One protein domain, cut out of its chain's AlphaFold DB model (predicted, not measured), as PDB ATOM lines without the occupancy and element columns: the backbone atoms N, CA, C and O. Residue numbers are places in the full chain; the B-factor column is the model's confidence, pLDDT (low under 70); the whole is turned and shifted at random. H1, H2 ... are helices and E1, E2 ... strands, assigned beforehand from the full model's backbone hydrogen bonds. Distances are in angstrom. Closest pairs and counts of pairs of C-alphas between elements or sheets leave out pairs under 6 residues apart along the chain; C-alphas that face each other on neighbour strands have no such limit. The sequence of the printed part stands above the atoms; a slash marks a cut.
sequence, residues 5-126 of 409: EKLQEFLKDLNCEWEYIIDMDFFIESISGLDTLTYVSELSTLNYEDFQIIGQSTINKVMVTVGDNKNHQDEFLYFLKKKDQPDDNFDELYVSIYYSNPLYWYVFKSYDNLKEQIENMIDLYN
ATOM      1  N   GLU A   5     -30.227  10.729 -54.478       91.75
ATOM      2  CA  GLU A   5     -31.630  10.493 -54.863       91.75
ATOM      3  C   GLU A   5     -31.792   9.130 -55.544       91.75
ATOM      4  O   GLU A   5     -32.668   8.331 -55.205       91.75
ATOM      5  N   LYS A   6     -30.880   8.813 -56.469       93.31
ATOM      6  CA  LYS A   6     -30.885   7.519 -57.153       93.31
ATOM      7  C   LYS A   6     -30.579   6.368 -56.194       93.31
ATOM      8  O   LYS A   6     -31.138   5.288 -56.354       93.31
ATOM      9  N   LEU A   7     -29.688   6.560 -55.220       93.69
ATOM     10  CA  LEU A   7     -29.379   5.556 -54.196       93.69
ATOM     11  C   LEU A   7     -30.598   5.269 -53.309       93.69
ATOM     12  O   LEU A   7     -30.926   4.100 -53.100       93.69
ATOM     13  N   GLN A   8     -31.292   6.318 -52.863       93.69
ATOM     14  CA  GLN A   8     -32.531   6.224 -52.090       93.69
ATOM     15  C   GLN A   8     -33.608   5.455 -52.855       93.69
ATOM     16  O   GLN A   8     -34.201   4.520 -52.319       93.69
ATOM     17  N   GLU A   9     -33.822   5.787 -54.131       92.88
ATOM     18  CA  GLU A   9     -34.776   5.068 -54.976       92.88
ATOM     19  C   GLU A   9     -34.374   3.597 -55.163       92.88
ATOM     20  O   GLU A   9     -35.224   2.703 -55.103       92.88
ATOM     21  N   PHE A  10     -33.082   3.331 -55.369       92.81
ATOM     22  CA  PHE A  10     -32.564   1.988 -55.619       92.81
ATOM     23  C   PHE A  10     -32.727   1.057 -54.410       92.81
ATOM     24  O   PHE A  10     -33.002  -0.134 -54.578       92.81
ATOM     25  N   LEU A  11     -32.598   1.599 -53.197       93.69
ATOM     26  CA  LEU A  11     -32.650   0.860 -51.933       93.69
ATOM     27  C   LEU A  11     -33.965   1.056 -51.156       93.69
ATOM     28  O   LEU A  11     -34.073   0.615 -50.013       93.69
ATOM     29  N   LYS A  12     -34.988   1.668 -51.769       91.12
ATOM     30  CA  LYS A  12     -36.267   2.009 -51.113       91.12
ATOM     31  C   LYS A  12     -36.985   0.830 -50.447       91.12
ATOM     32  O   LYS A  12     -37.688   1.019 -49.462       91.12
ATOM     33  N   ASP A  13     -36.794  -0.385 -50.962       90.62
ATOM     34  CA  ASP A  13     -37.463  -1.591 -50.455       90.62
ATOM     35  C   ASP A  13     -36.773  -2.183 -49.209       90.62
ATOM     36  O   ASP A  13     -37.289  -3.125 -48.610       90.62
ATOM     37  N   LEU A  14     -35.610  -1.652 -48.811       87.56
ATOM     38  CA  LEU A  14     -34.778  -2.209 -47.735       87.56
ATOM     39  C   LEU A  14     -35.018  -1.568 -46.366       87.56
ATOM     40  O   LEU A  14     -34.308  -1.883 -45.415       87.56
ATOM     41  N   ASN A  15     -36.038  -0.710 -46.245       83.88
ATOM     42  CA  ASN A  15     -36.336   0.059 -45.030       83.88
ATOM     43  C   ASN A  15     -35.119   0.848 -44.511       83.88
ATOM     44  O   ASN A  15     -34.871   0.894 -43.306       83.88
ATOM     45  N   CYS A  16     -34.353   1.443 -45.426       87.31
ATOM     46  CA  CYS A  16     -33.279   2.361 -45.073       87.31
ATOM     47  C   CYS A  16     -33.850   3.739 -44.718       87.31
ATOM     48  O   CYS A  16     -34.758   4.241 -45.382       87.31
ATOM     49  N   GLU A  17     -33.266   4.364 -43.706       89.12
ATOM     50  CA  GLU A  17     -33.543   5.736 -43.296       89.12
ATOM     51  C   GLU A  17     -32.452   6.650 -43.854       89.12
ATOM     52  O   GLU A  17     -31.267   6.357 -43.719       89.12
ATOM     53  N   TRP A  18     -32.842   7.760 -44.478       85.81
ATOM     54  CA  TRP A  18     -31.920   8.644 -45.206       85.81
ATOM     55  C   TRP A  18     -31.844  10.063 -44.623       85.81
ATOM     56  O   TRP A  18     -31.113  10.900 -45.137       85.81
ATOM     57  N   GLU A  19     -32.591  10.334 -43.549       65.44
ATOM     58  CA  GLU A  19     -32.759  11.669 -42.948       65.44
ATOM     59  C   GLU A  19     -32.150  11.776 -41.537       65.44
ATOM     60  O   GLU A  19     -32.617  12.555 -40.708       65.44
ATOM     61  N   TYR A  20     -31.105  11.000 -41.240       61.12
ATOM     62  CA  TYR A  20     -30.452  11.030 -39.929       61.12
ATOM     63  C   TYR A  20     -29.074  11.688 -39.999       61.12
ATOM     64  O   TYR A  20     -28.129  11.131 -40.554       61.12
ATOM     65  N   ILE A  21     -28.947  12.862 -39.378       57.12
ATOM     66  CA  ILE A  21     -27.651  13.478 -39.079       57.12
ATOM     67  C   ILE A  21     -27.180  12.874 -37.753       57.12
ATOM     68  O   ILE A  21     -27.362  13.465 -36.689       57.12
ATOM     69  N   ILE A  22     -26.634  11.656 -37.789       65.25
ATOM     70  CA  ILE A  22     -25.751  11.236 -36.696       65.25
ATOM     71  C   ILE A  22     -24.478  12.041 -36.877       65.25
ATOM     72  O   ILE A  22     -23.827  11.956 -37.919       65.25
ATOM     73  N   ASP A  23     -24.158  12.845 -35.870       71.00
ATOM     74  CA  ASP A  23     -22.893  13.554 -35.854       71.00
ATOM     75  C   ASP A  23     -21.754  12.528 -35.869       71.00
ATOM     76  O   ASP A  23     -21.721  11.598 -35.054       71.00
ATOM     77  N   MET A  24     -20.824  12.687 -36.807       79.94
ATOM     78  CA  MET A  24     -19.629  11.851 -36.843       79.94
ATOM     79  C   MET A  24     -18.815  12.000 -35.562       79.94
ATOM     80  O   MET A  24     -18.143  11.045 -35.187       79.94
ATOM     81  N   ASP A  25     -18.936  13.120 -34.850       75.38
ATOM     82  CA  ASP A  25     -18.315  13.299 -33.542       75.38
ATOM     83  C   ASP A  25     -18.871  12.288 -32.525       75.38
ATOM     84  O   ASP A  25     -18.099  11.629 -31.834       75.38
ATOM     85  N   PHE A  26     -20.187  12.034 -32.516       73.00
ATOM     86  CA  PHE A  26     -20.791  10.990 -31.673       73.00
ATOM     87  C   PHE A  26     -20.338   9.579 -32.082       73.00
ATOM     88  O   PHE A  26     -20.090   8.717 -31.232       73.00
ATOM     89  N   PHE A  27     -20.211   9.337 -33.390       73.19
ATOM     90  CA  PHE A  27     -19.691   8.080 -33.932       73.19
ATOM     91  C   PHE A  27     -18.243   7.842 -33.462       73.19
ATOM     92  O   PHE A  27     -17.917   6.764 -32.965       73.19
ATOM     93  N   ILE A  28     -17.390   8.866 -33.549       72.38
ATOM     94  CA  ILE A  28     -15.982   8.840 -33.131       72.38
ATOM     95  C   ILE A  28     -15.858   8.691 -31.610       72.38
ATOM     96  O   ILE A  28     -15.072   7.862 -31.149       72.38
ATOM     97  N   GLU A  29     -16.646   9.427 -30.823       70.50
ATOM     98  CA  GLU A  29     -16.677   9.300 -29.361       70.50
ATOM     99  C   GLU A  29     -17.033   7.870 -28.941       70.50
ATOM    100  O   GLU A  29     -16.339   7.274 -28.112       70.50
ATOM    101  N   SER A  30     -18.046   7.280 -29.580       67.25
ATOM    102  CA  SER A  30     -18.471   5.901 -29.319       67.25
ATOM    103  C   SER A  30     -17.354   4.891 -29.600       67.25
ATOM    104  O   SER A  30     -17.191   3.938 -28.842       67.25
ATOM    105  N   ILE A  31     -16.534   5.122 -30.631       65.94
ATOM    106  CA  ILE A  31     -15.360   4.290 -30.951       65.94
ATOM    107  C   ILE A  31     -14.212   4.525 -29.982       65.94
ATOM    108  O   ILE A  31     -13.516   3.579 -29.640       65.94
ATOM    109  N   SER A  32     -13.987   5.762 -29.543       58.06
ATOM    110  CA  SER A  32     -12.888   6.087 -28.627       58.06
ATOM    111  C   SER A  32     -13.026   5.386 -27.267       58.06
ATOM    112  O   SER A  32     -12.026   5.141 -26.594       58.06
ATOM    113  N   GLY A  33     -14.257   5.017 -26.891       54.81
ATOM    114  CA  GLY A  33     -14.554   4.162 -25.741       54.81
ATOM    115  C   GLY A  33     -14.402   2.659 -26.006       54.81
ATOM    116  O   GLY A  33     -14.432   1.873 -25.059       54.81
ATOM    117  N   LEU A  34     -14.240   2.244 -27.264       57.19
ATOM    118  CA  LEU A  34     -13.899   0.876 -27.635       57.19
ATOM    119  C   LEU A  34     -12.376   0.748 -27.658       57.19
ATOM    120  O   LEU A  34     -11.697   1.497 -28.361       57.19
ATOM    121  N   ASP A  35     -11.842  -0.243 -26.940       54.31
ATOM    122  CA  ASP A  35     -10.452  -0.686 -27.085       54.31
ATOM    123  C   ASP A  35     -10.256  -1.222 -28.515       54.31
ATOM    124  O   ASP A  35     -10.295  -2.424 -28.767       54.31
ATOM    125  N   THR A  36     -10.094  -0.329 -29.486       55.91
ATOM    126  CA  THR A  36      -9.656  -0.670 -30.833       55.91
ATOM    127  C   THR A  36      -8.145  -0.778 -30.818       55.91
ATOM    128  O   THR A  36      -7.431   0.019 -30.202       55.91
ATOM    129  N   LEU A  37      -7.623  -1.810 -31.470       59.75
ATOM    130  CA  LEU A  37      -6.186  -1.997 -31.558       59.75
ATOM    131  C   LEU A  37      -5.534  -0.839 -32.288       59.75
ATOM    132  O   LEU A  37      -5.814  -0.608 -33.462       59.75
ATOM    133  N   THR A  38      -4.586  -0.183 -31.619       60.06
ATOM    134  CA  THR A  38      -3.785   0.903 -32.195       60.06
ATOM    135  C   THR A  38      -3.197   0.497 -33.546       60.06
ATOM    136  O   THR A  38      -3.273   1.262 -34.498       60.06
ATOM    137  N   TYR A  39      -2.737  -0.753 -33.677       70.25
ATOM    138  CA  TYR A  39      -2.180  -1.247 -34.934       70.25
ATOM    139  C   TYR A  39      -3.221  -1.412 -36.055       70.25
ATOM    140  O   TYR A  39      -2.873  -1.254 -37.216       70.25
ATOM    141  N   VAL A  40      -4.486  -1.742 -35.761       77.56
ATOM    142  CA  VAL A  40      -5.539  -1.852 -36.794       77.56
ATOM    143  C   VAL A  40      -5.873  -0.462 -37.317       77.56
ATOM    144  O   VAL A  40      -5.973  -0.261 -38.526       77.56
ATOM    145  N   SER A  41      -5.963   0.510 -36.410       76.38
ATOM    146  CA  SER A  41      -6.140   1.916 -36.761       76.38
ATOM    147  C   SER A  41      -4.981   2.447 -37.611       76.38
ATOM    148  O   SER A  41      -5.232   3.153 -38.579       76.38
ATOM    149  N   GLU A  42      -3.737   2.049 -37.327       82.12
ATOM    150  CA  GLU A  42      -2.553   2.403 -38.132       82.12
ATOM    151  C   GLU A  42      -2.555   1.795 -39.547       82.12
ATOM    152  O   GLU A  42      -1.918   2.338 -40.447       82.12
ATOM    153  N   LEU A  43      -3.256   0.675 -39.762       83.94
ATOM    154  CA  LEU A  43      -3.399   0.063 -41.089       83.94
ATOM    155  C   LEU A  43      -4.459   0.755 -41.953       83.94
ATOM    156  O   LEU A  43      -4.436   0.610 -43.179       83.94
ATOM    157  N   SER A  44      -5.396   1.482 -41.340       82.88
ATOM    158  CA  SER A  44      -6.401   2.238 -42.080       82.88
ATOM    159  C   SER A  44      -5.766   3.465 -42.728       82.88
ATOM    160  O   SER A  44      -5.174   4.308 -42.063       82.88
ATOM    161  N   THR A  45      -5.947   3.616 -44.038       84.25
ATOM    162  CA  THR A  45      -5.602   4.859 -44.749       84.25
ATOM    163  C   THR A  45      -6.738   5.884 -44.723       84.25
ATOM    164  O   THR A  45      -6.633   6.926 -45.365       84.25
ATOM    165  N   LEU A  46      -7.856   5.552 -44.075       87.38
ATOM    166  CA  LEU A  46      -9.068   6.360 -44.007       87.38
ATOM    167  C   LEU A  46      -9.277   6.844 -42.571       87.38
ATOM    168  O   LEU A  46      -9.185   6.042 -41.637       87.38
ATOM    169  N   ASN A  47      -9.613   8.125 -42.412       86.56
ATOM    170  CA  ASN A  47      -9.967   8.717 -41.125       86.56
ATOM    171  C   ASN A  47     -11.467   8.978 -41.067       86.56
ATOM    172  O   ASN A  47     -12.037   9.470 -42.035       86.56
ATOM    173  N   TYR A  48     -12.102   8.711 -39.926       86.81
ATOM    174  CA  TYR A  48     -13.539   8.946 -39.747       86.81
ATOM    175  C   TYR A  48     -13.954  10.391 -40.040       86.81
ATOM    176  O   TYR A  48     -15.013  10.620 -40.618       86.81
ATOM    177  N   GLU A  49     -13.109  11.360 -39.684       87.56
ATOM    178  CA  GLU A  49     -13.367  12.794 -39.853       87.56
ATOM    179  C   GLU A  49     -13.612  13.200 -41.316       87.56
ATOM    180  O   GLU A  49     -14.285  14.205 -41.564       87.56
ATOM    181  N   ASP A  50     -13.136  12.399 -42.273       90.69
ATOM    182  CA  ASP A  50     -13.275  12.637 -43.712       90.69
ATOM    183  C   ASP A  50     -14.651  12.221 -44.263       90.69
ATOM    184  O   ASP A  50     -14.947  12.467 -45.434       90.69
ATOM    185  N   PHE A  51     -15.505  11.588 -43.451       91.81
ATOM    186  CA  PHE A  51     -16.756  10.968 -43.895       91.81
ATOM    187  C   PHE A  51     -17.988  11.597 -43.267       91.81
ATOM    188  O   PHE A  51     -17.923  12.247 -42.234       91.81
ATOM    189  N   GLN A  52     -19.135  11.390 -43.897       90.75
ATOM    190  CA  GLN A  52     -20.442  11.718 -43.347       90.75
ATOM    191  C   GLN A  52     -21.402  10.556 -43.578       90.75
ATOM    192  O   GLN A  52     -21.342   9.894 -44.620       90.75
ATOM    193  N   ILE A  53     -22.282  10.326 -42.610       91.25
ATOM    194  CA  ILE A  53     -23.371   9.358 -42.719       91.25
ATOM    195  C   ILE A  53     -24.469   9.983 -43.583       91.25
ATOM    196  O   ILE A  53     -24.892  11.109 -43.342       91.25
ATOM    197  N   ILE A  54     -24.910   9.251 -44.602       91.81
ATOM    198  CA  ILE A  54     -25.963   9.668 -45.543       91.81
ATOM    199  C   ILE A  54     -27.230   8.820 -45.424       91.81
ATOM    200  O   ILE A  54     -28.235   9.112 -46.063       91.81
ATOM    201  N   GLY A  55     -27.177   7.756 -44.627       92.06
ATOM    202  CA  GLY A  55     -28.321   6.921 -44.311       92.06
ATOM    203  C   GLY A  55     -27.942   5.769 -43.392       92.06
ATOM    204  O   GLY A  55     -26.764   5.526 -43.120       92.06
ATOM    205  N   GLN A  56     -28.942   5.017 -42.955       91.94
ATOM    206  CA  GLN A  56     -28.766   3.859 -42.090       91.94
ATOM    207  C   GLN A  56     -29.837   2.794 -42.326       91.94
ATOM    208  O   GLN A  56     -30.915   3.067 -42.849       91.94
ATOM    209  N   SER A  57     -29.549   1.568 -41.910       90.75
ATOM    210  CA  SER A  57     -30.520   0.482 -41.810       90.75
ATOM    211  C   SER A  57     -30.357  -0.204 -40.465       90.75
ATOM    212  O   SER A  57     -29.250  -0.570 -40.078       90.75
ATOM    213  N   THR A  58     -31.463  -0.436 -39.770       86.50
ATOM    214  CA  THR A  58     -31.466  -1.150 -38.490       86.50
ATOM    215  C   THR A  58     -30.984  -2.595 -38.653       86.50
ATOM    216  O   THR A  58     -31.432  -3.323 -39.549       86.50
ATOM    217  N   ILE A  59     -30.080  -3.017 -37.773       85.94
ATOM    218  CA  ILE A  59     -29.551  -4.380 -37.647       85.94
ATOM    219  C   ILE A  59     -29.844  -4.952 -36.253       85.94
ATOM    220  O   ILE A  59     -30.335  -4.249 -35.375       85.94
ATOM    221  N   ASN A  60     -29.583  -6.250 -36.069       74.81
ATOM    222  CA  ASN A  60     -29.761  -6.980 -34.813       74.81
ATOM    223  C   ASN A  60     -31.156  -6.834 -34.169       74.81
ATOM    224  O   ASN A  60     -31.303  -6.847 -32.948       74.81
ATOM    225  N   LYS A  61     -32.210  -6.754 -34.993       64.81
ATOM    226  CA  LYS A  61     -33.606  -6.561 -34.541       64.81
ATOM    227  C   LYS A  61     -34.110  -7.618 -33.557       64.81
ATOM    228  O   LYS A  61     -35.095  -7.393 -32.858       64.81
ATOM    229  N   VAL A  62     -33.465  -8.782 -33.512       57.00
ATOM    230  CA  VAL A  62     -33.790  -9.866 -32.585       57.00
ATOM    231  C   VAL A  62     -32.781  -9.866 -31.443       57.00
ATOM    232  O   VAL A  62     -31.961 -10.768 -31.300       57.00
ATOM    233  N   MET A  63     -32.856  -8.862 -30.574       52.47
ATOM    234  CA  MET A  63     -32.437  -9.096 -29.200       52.47
ATOM    235  C   MET A  63     -33.563  -9.821 -28.472       52.47
ATOM    236  O   MET A  63     -34.680  -9.322 -28.373       52.47
ATOM    237  N   VAL A  64     -33.257 -10.984 -27.896       44.47
ATOM    238  CA  VAL A  64     -34.034 -11.471 -26.752       44.47
ATOM    239  C   VAL A  64     -33.769 -10.485 -25.616       44.47
ATOM    240  O   VAL A  64     -32.718 -10.540 -24.969       44.47
ATOM    241  N   THR A  65     -34.694  -9.545 -25.448       36.72
ATOM    242  CA  THR A  65     -34.679  -8.520 -24.409       36.72
ATOM    243  C   THR A  65     -34.823  -9.188 -23.043       36.72
ATOM    244  O   THR A  65     -35.646 -10.083 -22.843       36.72
ATOM    245  N   VAL A  66     -33.980  -8.795 -22.088       37.28
ATOM    246  CA  VAL A  66     -34.102  -9.219 -20.689       37.28
ATOM    247  C   VAL A  66     -34.450  -7.983 -19.875       37.28
ATOM    248  O   VAL A  66     -33.595  -7.138 -19.622       37.28
ATOM    249  N   GLY A  67     -35.715  -7.903 -19.465       41.25
ATOM    250  CA  GLY A  67     -36.260  -6.805 -18.668       41.25
ATOM    251  C   GLY A  67     -36.875  -5.678 -19.502       41.25
ATOM    252  O   GLY A  67     -36.511  -5.465 -20.654       41.25
ATOM    253  N   ASP A  68     -37.798  -4.938 -18.882       36.03
ATOM    254  CA  ASP A  68     -38.516  -3.774 -19.434       36.03
ATOM    255  C   ASP A  68     -37.612  -2.547 -19.695       36.03
ATOM    256  O   ASP A  68     -38.066  -1.400 -19.640       36.03
ATOM    257  N   ASN A  69     -36.321  -2.743 -19.975       39.09
ATOM    258  CA  ASN A  69     -35.448  -1.651 -20.381       39.09
ATOM    259  C   ASN A  69     -35.772  -1.265 -21.824       39.09
ATOM    260  O   ASN A  69     -35.167  -1.727 -22.782       39.09
ATOM    261  N   LYS A  70     -36.720  -0.337 -21.945       38.81
ATOM    262  CA  LYS A  70     -37.132   0.372 -23.165       38.81
ATOM    263  C   LYS A  70     -36.031   1.224 -23.821       38.81
ATOM    264  O   LYS A  70     -36.332   1.988 -24.726       38.81
ATOM    265  N   ASN A  71     -34.778   1.093 -23.389       39.94
ATOM    266  CA  ASN A  71     -33.629   1.799 -23.950       39.94
ATOM    267  C   ASN A  71     -32.772   0.834 -24.775       39.94
ATOM    268  O   ASN A  71     -31.564   0.739 -24.568       39.94
ATOM    269  N   HIS A  72     -33.397   0.091 -25.688       47.88
ATOM    270  CA  HIS A  72     -32.637  -0.491 -26.785       47.88
ATOM    271  C   HIS A  72     -32.203   0.672 -27.669       47.88
ATOM    272  O   HIS A  72     -33.040   1.324 -28.286       47.88
ATOM    273  N   GLN A  73     -30.909   0.989 -27.650       56.84
ATOM    274  CA  GLN A  73     -30.337   1.752 -28.745       56.84
ATOM    275  C   GLN A  73     -30.415   0.845 -29.964       56.84
ATOM    276  O   GLN A  73     -29.920  -0.282 -29.929       56.84
ATOM    277  N   ASP A  74     -31.116   1.310 -30.989       67.44
ATOM    278  CA  ASP A  74     -31.111   0.647 -32.278       67.44
ATOM    279  C   ASP A  74     -29.656   0.537 -32.760       67.44
ATOM    280  O   ASP A  74     -28.865   1.476 -32.648       67.44
ATOM    281  N   GLU A  75     -29.286  -0.643 -33.244       82.31
ATOM    282  CA  GLU A  75     -27.982  -0.881 -33.851       82.31
ATOM    283  C   GLU A  75     -28.135  -0.758 -35.363       82.31
ATOM    284  O   GLU A  75     -29.167  -1.138 -35.925       82.31
ATOM    285  N   PHE A  76     -27.115  -0.235 -36.042       87.94
ATOM    286  CA  PHE A  76     -27.257   0.140 -37.445       87.94
ATOM    287  C   PHE A  76     -26.121  -0.357 -38.335       87.94
ATOM    288  O   PHE A  76     -24.962  -0.473 -37.937       87.94
ATOM    289  N   LEU A  77     -26.489  -0.601 -39.585       92.56
ATOM    290  CA  LEU A  77     -25.620  -0.522 -40.744       92.56
ATOM    291  C   LEU A  77     -25.669   0.924 -41.243       92.56
ATOM    292  O   LEU A  77     -26.751   1.427 -41.540       92.56
ATOM    293  N   TYR A  78     -24.520   1.586 -41.336       93.38
ATOM    294  CA  TYR A  78     -24.419   2.982 -41.763       93.38
ATOM    295  C   TYR A  78     -23.937   3.077 -43.204       93.38
ATOM    296  O   TYR A  78     -22.972   2.412 -43.575       93.38
ATOM    297  N   PHE A  79     -24.574   3.939 -43.990       94.44
ATOM    298  CA  PHE A  79     -24.143   4.329 -45.329       94.44
ATOM    299  C   PHE A  79     -23.353   5.631 -45.226       94.44
ATOM    300  O   PHE A  79     -23.869   6.619 -44.703       94.44
ATOM    301  N   LEU A  80     -22.116   5.651 -45.722       94.06
ATOM    302  CA  LEU A  80     -21.219   6.800 -45.624       94.06
ATOM    303  C   LEU A  80     -20.654   7.208 -46.987       94.06
ATOM    304  O   LEU A  80     -20.434   6.376 -47.871       94.06
ATOM    305  N   LYS A  81     -20.353   8.501 -47.121       93.56
ATOM    306  CA  LYS A  81     -19.571   9.073 -48.228       93.56
ATOM    307  C   LYS A  81     -18.525  10.047 -47.698       93.56
ATOM    308  O   LYS A  81     -18.626  10.496 -46.557       93.56
ATOM    309  N   LYS A  82     -17.547  10.416 -48.526       93.50
ATOM    310  CA  LYS A  82     -16.575  11.451 -48.155       93.50
ATOM    311  C   LYS A  82     -17.220  12.841 -48.107       93.50
ATOM    312  O   LYS A  82     -18.130  13.143 -48.880       93.50
ATOM    313  N   LYS A  83     -16.767  13.696 -47.187       90.94
ATOM    314  CA  LYS A  83     -17.281  15.066 -46.993       90.94
ATOM    315  C   LYS A  83     -16.989  15.991 -48.176       90.94
ATOM    316  O   LYS A  83     -17.790  16.876 -48.455       90.94
ATOM    317  N   ASP A  84     -15.869  15.782 -48.861       90.94
ATOM    318  CA  ASP A  84     -15.421  16.589 -50.000       90.94
ATOM    319  C   ASP A  84     -16.148  16.261 -51.315       90.94
ATOM    320  O   ASP A  84     -16.023  17.006 -52.289       90.94
ATOM    321  N   GLN A  85     -16.932  15.180 -51.347       88.38
ATOM    322  CA  GLN A  85     -17.721  14.777 -52.509       88.38
ATOM    323  C   GLN A  85     -19.164  15.297 -52.408       88.38
ATOM    324  O   GLN A  85     -19.819  15.106 -51.373       88.38
ATOM    325  N   PRO A  86     -19.697  15.932 -53.465       86.75
ATOM    326  CA  PRO A  86     -21.048  16.480 -53.446       86.75
ATOM    327  C   PRO A  86     -22.120  15.371 -53.456       86.75
ATOM    328  O   PRO A  86     -21.882  14.243 -53.890       86.75
ATOM    329  N   ASP A  87     -23.315  15.672 -52.939       83.25
ATOM    330  CA  ASP A  87     -24.410  14.690 -52.785       83.25
ATOM    331  C   ASP A  87     -24.944  14.169 -54.127       83.25
ATOM    332  O   ASP A  87     -25.410  13.028 -54.239       83.25
ATOM    333  N   ASP A  88     -24.867  15.007 -55.157       85.00
ATOM    334  CA  ASP A  88     -25.313  14.702 -56.510       85.00
ATOM    335  C   ASP A  88     -24.313  13.834 -57.287       85.00
ATOM    336  O   ASP A  88     -24.680  13.276 -58.330       85.00
ATOM    337  N   ASN A  89     -23.084  13.685 -56.776       90.44
ATOM    338  CA  ASN A  89     -22.018  12.947 -57.429       90.44
ATOM    339  C   ASN A  89     -20.889  12.517 -56.468       90.44
ATOM    340  O   ASN A  89     -20.008  13.309 -56.129       90.44
ATOM    341  N   PHE A  90     -20.844  11.228 -56.130       93.12
ATOM    342  CA  PHE A  90     -19.728  10.637 -55.387       93.12
ATOM    343  C   PHE A  90     -19.276   9.293 -55.970       93.12
ATOM    344  O   PHE A  90     -20.055   8.537 -56.559       93.12
ATOM    345  N   ASP A  91     -17.988   8.984 -55.834       92.88
ATOM    346  CA  ASP A  91     -17.388   7.822 -56.500       92.88
ATOM    347  C   ASP A  91     -17.633   6.510 -55.755       92.88
ATOM    348  O   ASP A  91     -17.816   5.466 -56.387       92.88
ATOM    349  N   GLU A  92     -17.645   6.566 -54.423       95.44
ATOM    350  CA  GLU A  92     -17.625   5.391 -53.559       95.44
ATOM    351  C   GLU A  92     -18.659   5.506 -52.438       95.44
ATOM    352  O   GLU A  92     -18.744   6.524 -51.754       95.44
ATOM    353  N   LEU A  93     -19.426   4.435 -52.244       95.50
ATOM    354  CA  LEU A  93     -20.305   4.259 -51.095       95.50
ATOM    355  C   LEU A  93     -19.602   3.352 -50.089       95.50
ATOM    356  O   LEU A  93     -19.183   2.246 -50.435       95.50
ATOM    357  N   TYR A  94     -19.511   3.809 -48.849       95.25
ATOM    358  CA  TYR A  94     -18.934   3.058 -47.746       95.25
ATOM    359  C   TYR A  94     -20.052   2.534 -46.853       95.25
ATOM    360  O   TYR A  94     -21.052   3.220 -46.637       95.25
ATOM    361  N   VAL A  95     -19.890   1.320 -46.337       95.19
ATOM    362  CA  VAL A  95     -20.859   0.709 -45.428       95.19
ATOM    363  C   VAL A  95     -20.161   0.202 -44.176       95.19
ATOM    364  O   VAL A  95     -19.318  -0.694 -44.255       95.19
ATOM    365  N   SER A  96     -20.536   0.764 -43.026       93.75
ATOM    366  CA  SER A  96     -20.071   0.334 -41.701       93.75
ATOM    367  C   SER A  96     -21.119  -0.540 -41.024       93.75
ATOM    368  O   SER A  96     -22.309  -0.231 -41.068       93.75
ATOM    369  N   ILE A  97     -20.673  -1.595 -40.343       91.44
ATOM    370  CA  ILE A  97     -21.507  -2.357 -39.407       91.44
ATOM    371  C   ILE A  97     -21.245  -1.803 -38.013       91.44
ATOM    372  O   ILE A  97     -20.123  -1.911 -37.519       91.44
ATOM    373  N   TYR A  98     -22.263  -1.206 -37.390       87.62
ATOM    374  CA  TYR A  98     -22.122  -0.513 -36.111       87.62
ATOM    375  C   TYR A  98     -20.968   0.519 -36.155       87.62
ATOM    376  O   TYR A  98     -20.631   1.057 -37.219       87.62
ATOM    377  N   TYR A  99     -20.341   0.793 -35.015       84.19
ATOM    378  CA  TYR A  99     -19.172   1.663 -34.873       84.19
ATOM    379  C   TYR A  99     -17.854   0.934 -35.208       84.19
ATOM    380  O   TYR A  99     -16.980   0.777 -34.358       84.19
ATOM    381  N   SER A 100     -17.723   0.414 -36.436       87.69
ATOM    382  CA  SER A 100     -16.520  -0.315 -36.879       87.69
ATOM    383  C   SER A 100     -15.430   0.592 -37.468       87.69
ATOM    384  O   SER A 100     -15.731   1.641 -38.040       87.69
ATOM    385  N   ASN A 101     -14.166   0.152 -37.373       88.25
ATOM    386  CA  ASN A 101     -13.012   0.825 -37.985       88.25
ATOM    387  C   ASN A 101     -13.137   0.953 -39.512       88.25
ATOM    388  O   ASN A 101     -13.625   0.005 -40.124       88.25
ATOM    389  N   PRO A 102     -12.675   2.051 -40.160       90.88
ATOM    390  CA  PRO A 102     -12.817   2.229 -41.600       90.88
ATOM    391  C   PRO A 102     -12.092   1.163 -42.413       90.88
ATOM    392  O   PRO A 102     -12.496   0.873 -43.536       90.88
ATOM    393  N   LEU A 103     -11.077   0.519 -41.824       91.25
ATOM    394  CA  LEU A 103     -10.461  -0.674 -42.395       91.25
ATOM    395  C   LEU A 103     -11.497  -1.766 -42.698       91.25
ATOM    396  O   LEU A 103     -11.360  -2.482 -43.683       91.25
ATOM    397  N   TYR A 104     -12.528  -1.888 -41.861       92.19
ATOM    398  CA  TYR A 104     -13.567  -2.908 -41.939       92.19
ATOM    399  C   TYR A 104     -14.769  -2.518 -42.797       92.19
ATOM    400  O   TYR A 104     -15.658  -3.349 -42.997       92.19
ATOM    401  N   TRP A 105     -14.830  -1.292 -43.315       93.88
ATOM    402  CA  TRP A 105     -15.974  -0.854 -44.107       93.88
ATOM    403  C   TRP A 105     -16.011  -1.550 -45.466       93.88
ATOM    404  O   TRP A 105     -14.990  -1.747 -46.131       93.88
ATOM    405  N   TYR A 106     -17.214  -1.904 -45.906       94.75
ATOM    406  CA  TYR A 106     -17.422  -2.368 -47.271       94.75
ATOM    407  C   TYR A 106     -17.413  -1.168 -48.217       94.75
ATOM    408  O   TYR A 106     -17.964  -0.119 -47.890       94.75
ATOM    409  N   VAL A 107     -16.795  -1.326 -49.388       94.19
ATOM    410  CA  VAL A 107     -16.616  -0.238 -50.358       94.19
ATOM    411  C   VAL A 107     -17.245  -0.630 -51.685       94.19
ATOM    412  O   VAL A 107     -16.805  -1.577 -52.337       94.19
ATOM    413  N   PHE A 108     -18.240   0.136 -52.111       94.94
ATOM    414  CA  PHE A 108     -18.925  -0.033 -53.387       94.94
ATOM    415  C   PHE A 108     -18.538   1.099 -54.332       94.94
ATOM    416  O   PHE A 108     -18.417   2.244 -53.909       94.94
ATOM    417  N   LYS A 109     -18.357   0.788 -55.621       93.94
ATOM    418  CA  LYS A 109     -17.927   1.754 -56.658       93.94
ATOM    419  C   LYS A 109     -18.960   1.956 -57.774       93.94
ATOM    420  O   LYS A 109     -18.864   2.888 -58.580       93.94
ATOM    421  N   SER A 110     -19.959   1.079 -57.840       93.88
ATOM    422  CA  SER A 110     -21.056   1.137 -58.804       93.88
ATOM    423  C   SER A 110     -22.345   0.564 -58.208       93.88
ATOM    424  O   SER A 110     -22.343  -0.033 -57.134       93.88
ATOM    425  N   TYR A 111     -23.456   0.760 -58.919       94.31
ATOM    426  CA  TYR A 111     -24.753   0.159 -58.585       94.31
ATOM    427  C   TYR A 111     -24.824  -1.342 -58.911       94.31
ATOM    428  O   TYR A 111     -25.813  -1.989 -58.563       94.31
ATOM    429  N   ASP A 112     -23.812  -1.898 -59.582       93.12
ATOM    430  CA  ASP A 112     -23.811  -3.298 -60.000       93.12
ATOM    431  C   ASP A 112     -23.828  -4.204 -58.767       93.12
ATOM    432  O   ASP A 112     -22.955  -4.112 -57.907       93.12
ATOM    433  N   ASN A 113     -24.852  -5.055 -58.665       89.62
ATOM    434  CA  ASN A 113     -25.124  -5.943 -57.526       89.62
ATOM    435  C   ASN A 113     -25.252  -5.244 -56.156       89.62
ATOM    436  O   ASN A 113     -25.392  -5.933 -55.148       89.62
ATOM    437  N   LEU A 114     -25.273  -3.905 -56.095       93.75
ATOM    438  CA  LEU A 114     -25.317  -3.164 -54.832       93.75
ATOM    439  C   LEU A 114     -26.534  -3.567 -53.990       93.75
ATOM    440  O   LEU A 114     -26.387  -3.879 -52.815       93.75
ATOM    441  N   LYS A 115     -27.732  -3.588 -54.587       93.81
ATOM    442  CA  LYS A 115     -28.973  -3.904 -53.861       93.81
ATOM    443  C   LYS A 115     -28.924  -5.309 -53.267       93.81
ATOM    444  O   LYS A 115     -29.164  -5.456 -52.078       93.81
ATOM    445  N   GLU A 116     -28.538  -6.299 -54.069       93.50
ATOM    446  CA  GLU A 116     -28.386  -7.692 -53.630       93.50
ATOM    447  C   GLU A 116     -27.356  -7.822 -52.496       93.50
ATOM    448  O   GLU A 116     -27.574  -8.542 -51.523       93.50
ATOM    449  N   GLN A 117     -26.241  -7.095 -52.581       93.69
ATOM    450  CA  GLN A 117     -25.194  -7.116 -51.560       93.69
ATOM    451  C   GLN A 117     -25.631  -6.449 -50.249       93.69
ATOM    452  O   GLN A 117     -25.330  -6.974 -49.176       93.69
ATOM    453  N   ILE A 118     -26.368  -5.336 -50.308       94.19
ATOM    454  CA  ILE A 118     -26.941  -4.693 -49.116       94.19
ATOM    455  C   ILE A 118     -28.058  -5.552 -48.511       94.19
ATOM    456  O   ILE A 118     -28.074  -5.744 -47.298       94.19
ATOM    457  N   GLU A 119     -28.941  -6.131 -49.331       92.31
ATOM    458  CA  GLU A 119     -29.936  -7.124 -48.895       92.31
ATOM    459  C   GLU A 119     -29.265  -8.282 -48.150       92.31
ATOM    460  O   GLU A 119     -29.662  -8.617 -47.035       92.31
ATOM    461  N   ASN A 120     -28.188  -8.837 -48.714       91.81
ATOM    462  CA  ASN A 120     -27.427  -9.910 -48.084       91.81
ATOM    463  C   ASN A 120     -26.834  -9.499 -46.730       91.81
ATOM    464  O   ASN A 120     -26.900 -10.286 -45.785       91.81
ATOM    465  N   MET A 121     -26.281  -8.287 -46.615       92.94
ATOM    466  CA  MET A 121     -25.770  -7.768 -45.340       92.94
ATOM    467  C   MET A 121     -26.884  -7.603 -44.309       92.94
ATOM    468  O   MET A 121     -26.733  -8.048 -43.172       92.94
ATOM    469  N   ILE A 122     -28.006  -6.993 -44.692       90.69
ATOM    470  CA  ILE A 122     -29.155  -6.804 -43.801       90.69
ATOM    471  C   ILE A 122     -29.653  -8.163 -43.308       90.69
ATOM    472  O   ILE A 122     -29.859  -8.325 -42.109       90.69
ATOM    473  N   ASP A 123     -29.777  -9.155 -44.191       88.94
ATOM    474  CA  ASP A 123     -30.185 -10.517 -43.838       88.94
ATOM    475  C   ASP A 123     -29.162 -11.253 -42.962       88.94
ATOM    476  O   ASP A 123     -29.540 -12.079 -42.126       88.94
ATOM    477  N   LEU A 124     -27.865 -11.008 -43.168       91.25
ATOM    478  CA  LEU A 124     -26.785 -11.587 -42.366       91.25
ATOM    479  C   LEU A 124     -26.802 -11.035 -40.936       91.25
ATOM    480  O   LEU A 124     -26.591 -11.794 -39.993       91.25
ATOM    481  N   TYR A 125     -27.069  -9.738 -40.782       90.50
ATOM    482  CA  TYR A 125     -27.015  -9.028 -39.503       90.50
ATOM    483  C   TYR A 125     -28.390  -8.840 -38.829       90.50
ATOM    484  O   TYR A 125     -28.466  -8.281 -37.739       90.50
ATOM    485  N   ASN A 126     -29.482  -9.334 -39.430       85.81
ATOM    486  CA  ASN A 126     -30.831  -9.391 -38.844       85.81
ATOM    487  C   ASN A 126     -31.380 -10.821 -38.807       85.81
ATOM    488  O   ASN A 126     -32.423 -11.138 -39.389       85.81
TER     489      ASN A 126
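What this domain is: This is residues 5 to 126 of the 409 residues of an uncharacterized protein of viral metagenome (UniProt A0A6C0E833). A strongly twisted antiparallel sheet of four strands, E1 to E4, makes the core, and H4, the longest helix, packs along one face of it. Three short helices lie round this: H1 near the beginning of H4, H2 at the beginning of E1, and H3 far out on one side, while the loop tip, residues 64 to 71, sticks out alone. The printed part has 122 residues with four named helices and four named strands, in the order H1 H2 H3 E1 E2 E3 E4 H4; the sheet's order is E1 - E2 - E3 - E4. The class is mixed, helices and strands, with under half of the residues in named elements. The whole is compact, with a radius of gyration of the C-alphas of 15.0 A and spans of 45 by 37 by 24 A.

Where its parts are: H1 is residues 5 to 10, beginning at C-alpha 5 (-31.630, 10.493, -54.863). H2 is residues 24 to 32, 12.1 A long, and H3 residues 38 to 43. E1, residues 51 to 59, spans 20.9 A and bends by 69 degrees at residue 54. E2, residues 75 to 82, begins at C-alpha 75 (-27.982, -0.881, -33.851) and spans 22.1 A. E3 is residues 93 to 97, 13.5 A long, and E4 residues 106 to 108. H4, residues 114 to 125, is 16.5 A long and ends at C-alpha 125 (-27.015, -9.028, -39.503).

How they stand to each other: The strands form a meander, each the antiparallel neighbour of the one before, and each successive pair is a hairpin. Within hydrogen-bond range across the neighbour strands are N 57 and O 77 of E1 and E2, 2.8 A apart, N 80 and O 94 of E2 and E3, 2.8 A apart, and N 95 and O 106 of E3 and E4, 2.9 A apart. H4 is on the sheet, in two layers, helix on one face, at a height over the sheet of 8.9 A. It runs along the strands, at 23 degrees to E2 on the local plane, over E2 and only just over E3, on which 3 of its C-alphas fall. Its closest C-alphas to E1 are those of Ile 59 and Tyr 125, 5.6 A apart. H1 is close to H4 but not clearly touching, Phe 10 and Lys 115 having the closest C-alphas at 7.1 A. H2 is only just not on the sheet, with 4 pairs of C-alphas within 10 A; its closest C-alphas to E1 are those of Met 24 and Gln 52, 6.6 A apart. H3 is apart from E2, E3, E4 and H4. In H1, H2, H3 and H4 every O i to N i+4 pair is within hydrogen-bond range.

The domain as a whole: The C-alphas of Gly 67 and Asn 89, the two farthest apart, are 45.8 A apart. Without residues 64 to 71, which stand free, the body spans 38 by 37 by 24 A. The links H1 to H2 and E1 to E2 are long, and the printed part has no cut. The mean pLDDT of the printed part is 80.9; it is under 70 at residues 19 to 22, 30 to 38 and 61 to 74.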